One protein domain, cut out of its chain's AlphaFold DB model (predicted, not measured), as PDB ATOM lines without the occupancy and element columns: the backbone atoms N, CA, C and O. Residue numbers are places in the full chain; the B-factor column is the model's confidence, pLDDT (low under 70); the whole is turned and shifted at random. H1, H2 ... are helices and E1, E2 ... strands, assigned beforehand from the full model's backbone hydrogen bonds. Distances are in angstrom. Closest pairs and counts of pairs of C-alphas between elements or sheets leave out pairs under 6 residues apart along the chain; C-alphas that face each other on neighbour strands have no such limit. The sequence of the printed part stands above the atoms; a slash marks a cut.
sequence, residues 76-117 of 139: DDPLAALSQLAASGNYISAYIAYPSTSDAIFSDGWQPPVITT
ATOM      1  N   ASP A  76      52.991 -11.505 -19.822       84.25
ATOM      2  CA  ASP A  76      51.981 -12.395 -20.420       84.25
ATOM      3  C   ASP A  76      51.051 -13.040 -19.369       84.25
ATOM      4  O   ASP A  76      49.915 -13.402 -19.679       84.25
ATOM      5  N   ASP A  77      51.514 -13.182 -18.118       86.81
ATOM      6  CA  ASP A  77      50.712 -13.664 -16.984       86.81
ATOM      7  C   ASP A  77      50.881 -12.738 -15.761       86.81
ATOM      8  O   ASP A  77      51.764 -12.942 -14.918       86.81
ATOM      9  N   PRO A  78      50.055 -11.683 -15.643       92.50
ATOM     10  CA  PRO A  78      50.144 -10.731 -14.538       92.50
ATOM     11  C   PRO A  78      49.474 -11.227 -13.248       92.50
ATOM     12  O   PRO A  78      49.612 -10.596 -12.195       92.50
ATOM     13  N   LEU A  79      48.726 -12.338 -13.283       93.19
ATOM     14  CA  LEU A  79      47.852 -12.740 -12.177       93.19
ATOM     15  C   LEU A  79      48.637 -13.082 -10.905       93.19
ATOM     16  O   LEU A  79      48.209 -12.732  -9.798       93.19
ATOM     17  N   ALA A  80      49.801 -13.720 -11.048       93.19
ATOM     18  CA  ALA A  80      50.676 -14.038  -9.921       93.19
ATOM     19  C   ALA A  80      51.201 -12.765  -9.229       93.19
ATOM     20  O   ALA A  80      51.145 -12.659  -8.000       93.19
ATOM     21  N   ALA A  81      51.636 -11.772 -10.009       94.25
ATOM     22  CA  ALA A  81      52.111 -10.491  -9.491       94.25
ATOM     23  C   ALA A  81      50.983  -9.699  -8.808       94.25
ATOM     24  O   ALA A  81      51.164  -9.198  -7.697       94.25
ATOM     25  N   LEU A  82      49.788  -9.667  -9.406       95.31
ATOM     26  CA  LEU A  82      48.608  -9.024  -8.817       95.31
ATOM     27  C   LEU A  82      48.178  -9.684  -7.501       95.31
ATOM     28  O   LEU A  82      47.838  -8.990  -6.541       95.31
ATOM     29  N   SER A  83      48.227 -11.015  -7.429       94.88
ATOM     30  CA  SER A  83      47.925 -11.766  -6.204       94.88
ATOM     31  C   SER A  83      48.936 -11.458  -5.098       94.88
ATOM     32  O   SER A  83      48.557 -11.217  -3.950       94.88
ATOM     33  N   GLN A  84      50.222 -11.396  -5.452       94.06
ATOM     34  CA  GLN A  84      51.287 -11.035  -4.521       94.06
ATOM     35  C   GLN A  84      51.154  -9.587  -4.037       94.06
ATOM     36  O   GLN A  84      51.332  -9.321  -2.845       94.06
ATOM     37  N   LEU A  85      50.808  -8.649  -4.922       95.06
ATOM     38  CA  LEU A  85      50.548  -7.259  -4.557       95.06
ATOM     39  C   LEU A  85      49.382  -7.172  -3.569       95.06
ATOM     40  O   LEU A  85      49.529  -6.576  -2.502       95.06
ATOM     41  N   ALA A  86      48.254  -7.815  -3.888       95.69
ATOM     42  CA  ALA A  86      47.070  -7.840  -3.036       95.69
ATOM     43  C   ALA A  86      47.382  -8.385  -1.634       95.69
ATOM     44  O   ALA A  86      47.033  -7.746  -0.638       95.69
ATOM     45  N   ALA A  87      48.103  -9.509  -1.554       94.19
ATOM     46  CA  ALA A  87      48.478 -10.140  -0.292       94.19
ATOM     47  C   ALA A  87      49.493  -9.312   0.516       94.19
ATOM     48  O   ALA A  87      49.316  -9.124   1.718       94.19
ATOM     49  N   SER A  88      50.543  -8.792  -0.129       92.94
ATOM     50  CA  SER A  88      51.627  -8.068   0.555       92.94
ATOM     51  C   SER A  88      51.235  -6.653   0.987       92.94
ATOM     52  O   SER A  88      51.598  -6.219   2.082       92.94
ATOM     53  N   GLY A  89      50.461  -5.938   0.170       91.94
ATOM     54  CA  GLY A  89      49.979  -4.594   0.496       91.94
ATOM     55  C   GLY A  89      48.656  -4.565   1.264       91.94
ATOM     56  O   GLY A  89      48.246  -3.491   1.727       91.94
ATOM     57  N   ASN A  90      48.018  -5.730   1.441       93.81
ATOM     58  CA  ASN A  90      46.683  -5.893   2.020       93.81
ATOM     59  C   ASN A  90      45.629  -5.046   1.277       93.81
ATOM     60  O   ASN A  90      44.846  -4.313   1.891       93.81
ATOM     61  N   TYR A  91      45.657  -5.095  -0.058       94.31
ATOM     62  CA  TYR A  91      44.644  -4.446  -0.895       94.31
ATOM     63  C   TYR A  91      43.362  -5.282  -0.907       94.31
ATOM     64  O   TYR A  91      43.400  -6.504  -0.814       94.31
ATOM     65  N   ILE A  92      42.215  -4.618  -1.072       93.44
ATOM     66  CA  ILE A  92      40.917  -5.302  -1.200       93.44
ATOM     67  C   ILE A  92      40.874  -6.151  -2.484       93.44
ATOM     68  O   ILE A  92      40.328  -7.248  -2.471       93.44
ATOM     69  N   SER A  93      41.439  -5.632  -3.577       93.81
ATOM     70  CA  SER A  93      41.746  -6.343  -4.823       93.81
ATOM     71  C   SER A  93      42.753  -5.498  -5.614       93.81
ATOM     72  O   SER A  93      42.702  -4.266  -5.560       93.81
ATOM     73  N   ALA A  94      43.675  -6.149  -6.318       94.81
ATOM     74  CA  ALA A  94      44.548  -5.561  -7.330       94.81
ATOM     75  C   ALA A  94      44.097  -6.001  -8.730       94.81
ATOM     76  O   ALA A  94      43.669  -7.144  -8.906       94.81
ATOM     77  N   TYR A  95      44.192  -5.114  -9.721       93.56
ATOM     78  CA  TYR A  95      43.782  -5.418 -11.090       93.56
ATOM     79  C   TYR A  95      44.566  -4.624 -12.137       93.56
ATOM     80  O   TYR A  95      45.044  -3.524 -11.859       93.56
ATOM     81  N   ILE A  96      44.632  -5.169 -13.350       92.62
ATOM     82  CA  ILE A  96      45.045  -4.460 -14.568       92.62
ATOM     83  C   ILE A  96      43.843  -4.427 -15.507       92.62
ATOM     84  O   ILE A  96      43.148  -5.430 -15.660       92.62
ATOM     85  N   ALA A  97      43.582  -3.269 -16.108       90.31
ATOM     86  CA  ALA A  97      42.527  -3.088 -17.098       90.31
ATOM     87  C   ALA A  97      43.143  -2.650 -18.426       90.31
ATOM     88  O   ALA A  97      43.906  -1.684 -18.470       90.31
ATOM     89  N   TYR A  98      42.788  -3.349 -19.499       88.06
ATOM     90  CA  TYR A  98      43.310  -3.114 -20.835       88.06
ATOM     91  C   TYR A  98      42.335  -2.225 -21.616       88.06
ATOM     92  O   TYR A  98      41.231  -2.660 -21.958       88.06
ATOM     93  N   PRO A  99      42.709  -0.968 -21.922       84.94
ATOM     94  CA  PRO A  99      41.804  -0.031 -22.584       84.94
ATOM     95  C   PRO A  99      41.483  -0.431 -24.030       84.94
ATOM     96  O   PRO A  99      40.449  -0.027 -24.554       84.94
ATOM     97  N   SER A 100      42.348  -1.214 -24.680       84.56
ATOM     98  CA  SER A 100      42.189  -1.646 -26.072       84.56
ATOM     99  C   SER A 100      41.165  -2.769 -26.250       84.56
ATOM    100  O   SER A 100      40.435  -2.757 -27.238       84.56
ATOM    101  N   THR A 101      41.092  -3.726 -25.320       81.62
ATOM    102  CA  THR A 101      40.221  -4.910 -25.437       81.62
ATOM    103  C   THR A 101      39.012  -4.887 -24.505       81.62
ATOM    104  O   THR A 101      38.112  -5.701 -24.666       81.62
ATOM    105  N   SER A 102      38.925  -3.919 -23.582       81.81
ATOM    106  CA  SER A 102      37.923  -3.886 -22.497       81.81
ATOM    107  C   SER A 102      38.025  -5.060 -21.512       81.81
ATOM    108  O   SER A 102      37.114  -5.270 -20.710       81.81
ATOM    109  N   ASP A 103      39.139  -5.792 -21.540       85.19
ATOM    110  CA  ASP A 103      39.425  -6.864 -20.595       85.19
ATOM    111  C   ASP A 103      40.057  -6.309 -19.319       85.19
ATOM    112  O   ASP A 103      40.744  -5.284 -19.321       85.19
ATOM    113  N   ALA A 104      39.852  -7.011 -18.211       90.00
ATOM    114  CA  ALA A 104      40.535  -6.715 -16.966       90.00
ATOM    115  C   ALA A 104      40.812  -8.003 -16.191       90.00
ATOM    116  O   ALA A 104      39.973  -8.904 -16.128       90.00
ATOM    117  N   ILE A 105      42.001  -8.069 -15.598       91.38
ATOM    118  CA  ILE A 105      42.476  -9.204 -14.810       91.38
ATOM    119  C   ILE A 105      42.499  -8.766 -13.351       91.38
ATOM    120  O   ILE A 105      43.160  -7.786 -13.013       91.38
ATOM    121  N   PHE A 106      41.780  -9.491 -12.492       94.06
ATOM    122  CA  PHE A 106      41.638  -9.186 -11.068       94.06
ATOM    123  C   PHE A 106      42.276 -10.279 -10.209       94.06
ATOM    124  O   PHE A 106      42.045 -11.467 -10.427       94.06
ATOM    125  N   SER A 107      43.014  -9.870  -9.178       94.62
ATOM    126  CA  SER A 107      43.649 -10.766  -8.195       94.62
ATOM    127  C   SER A 107      42.664 -11.668  -7.440       94.62
ATOM    128  O   SER A 107      43.020 -12.772  -7.039       94.62
ATOM    129  N   ASP A 108      41.420 -11.221  -7.249       93.25
ATOM    130  CA  ASP A 108      40.367 -11.954  -6.535       93.25
ATOM    131  C   ASP A 108      39.479 -12.790  -7.471       93.25
ATOM    132  O   ASP A 108      38.463 -13.340  -7.042       93.25
ATOM    133  N   GLY A 109      39.839 -12.875  -8.756       88.88
ATOM    134  CA  GLY A 109      39.068 -13.595  -9.767       88.88
ATOM    135  C   GLY A 109      37.711 -12.958 -10.074       88.88
ATOM    136  O   GLY A 109      36.878 -13.588 -10.729       88.88
ATOM    137  N   TRP A 110      37.459 -11.730  -9.606       91.00
ATOM    138  CA  TRP A 110      36.261 -10.997  -9.989       91.00
ATOM    139  C   TRP A 110      36.269 -10.751 -11.498       91.00
ATOM    140  O   TRP A 110      37.287 -10.393 -12.078       91.00
ATOM    141  N   GLN A 111      35.118 -10.938 -12.138       86.00
ATOM    142  CA  GLN A 111      34.932 -10.663 -13.557       86.00
ATOM    143  C   GLN A 111      33.820  -9.625 -13.708       86.00
ATOM    144  O   GLN A 111      32.780  -9.744 -13.043       86.00
ATOM    145  N   PRO A 112      34.012  -8.603 -14.559       82.50
ATOM    146  CA  PRO A 112      32.968  -7.635 -14.824       82.50
ATOM    147  C   PRO A 112      31.762  -8.335 -15.465       82.50
ATOM    148  O   PRO A 112      31.927  -9.207 -16.320       82.50
ATOM    149  N   PRO A 113      30.529  -7.986 -15.060       80.69
ATOM    150  CA  PRO A 113      29.345  -8.537 -15.695       80.69
ATOM    151  C   PRO A 113      29.316  -8.113 -17.162       80.69
ATOM    152  O   PRO A 113      29.458  -6.930 -17.478       80.69
ATOM    153  N   VAL A 114      29.081  -9.074 -18.052       76.56
ATOM    154  CA  VAL A 114      28.854  -8.790 -19.466       76.56
ATOM    155  C   VAL A 114      27.578  -7.958 -19.550       76.56
ATOM    156  O   VAL A 114      26.492  -8.455 -19.242       76.56
ATOM    157  N   ILE A 115      27.684  -6.682 -19.928       65.12
ATOM    158  CA  ILE A 115      26.506  -5.866 -20.238       65.12
ATOM    159  C   ILE A 115      26.015  -6.341 -21.603       65.12
ATOM    160  O   ILE A 115      26.250  -5.718 -22.633       65.12
ATOM    161  N   THR A 116      25.351  -7.494 -21.625       55.53
ATOM    162  CA  THR A 116      24.466  -7.820 -22.733       55.53
ATOM    163  C   THR A 116      23.364  -6.780 -22.649       55.53
ATOM    164  O   THR A 116      22.621  -6.736 -21.666       55.53
ATOM    165  N   THR A 117      23.304  -5.877 -23.620       52.53
ATOM    166  CA  THR A 117      22.173  -4.975 -23.806       52.53
ATOM    167  C   THR A 117      20.921  -5.833 -23.921       52.53
ATOM    168  O   THR A 117      20.581  -6.360 -24.976       52.53
TER     169      THR A 117
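This is residues 76 to 117 of the 139 residues of an uncharacterized protein of Halomonas sulfidaeris (UniProt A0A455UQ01). One helix, H1, packs near a small two-stranded hairpin, E1 and E2, and the last residues run out as a thin tail to Thr 117. The 42 printed residues hold H1, E1 and E2 in that order, the strands antiparallel; the class is mixed, with under half of the residues in named elements. The whole is loose, with a radius of gyration of the C-alphas of 11.5 A, and elongated, 38 by 21 by 13 A.

H1, residues 79 to 89, begins at C-alpha 79 (47.852, -12.740, -12.177) and is 15.2 A long. E1, residues 95 to 97, spans 6.6 A. E2, residues 104 to 106, spans 6.5 A and ends at C-alpha 106 (41.638, -9.186, -11.068).

In H1 every O i to N i+4 pair is within hydrogen-bond range. The closest C-alphas of H1 and E1 are those of Leu 82 and Tyr 95, 6.4 A apart. Those of H1 and E2 are Leu 79 and Ile 105, 7.0 A apart. E1 and E2 form an antiparallel hairpin, 178 degrees between directions, with N 96 and O 105 at 3.0 A.

The C-alphas farthest apart, of Ser 88 and Thr 117, are 38.3 A apart. The printed part has no cut and no long link. Residues 115 to 117 have pLDDT under 70.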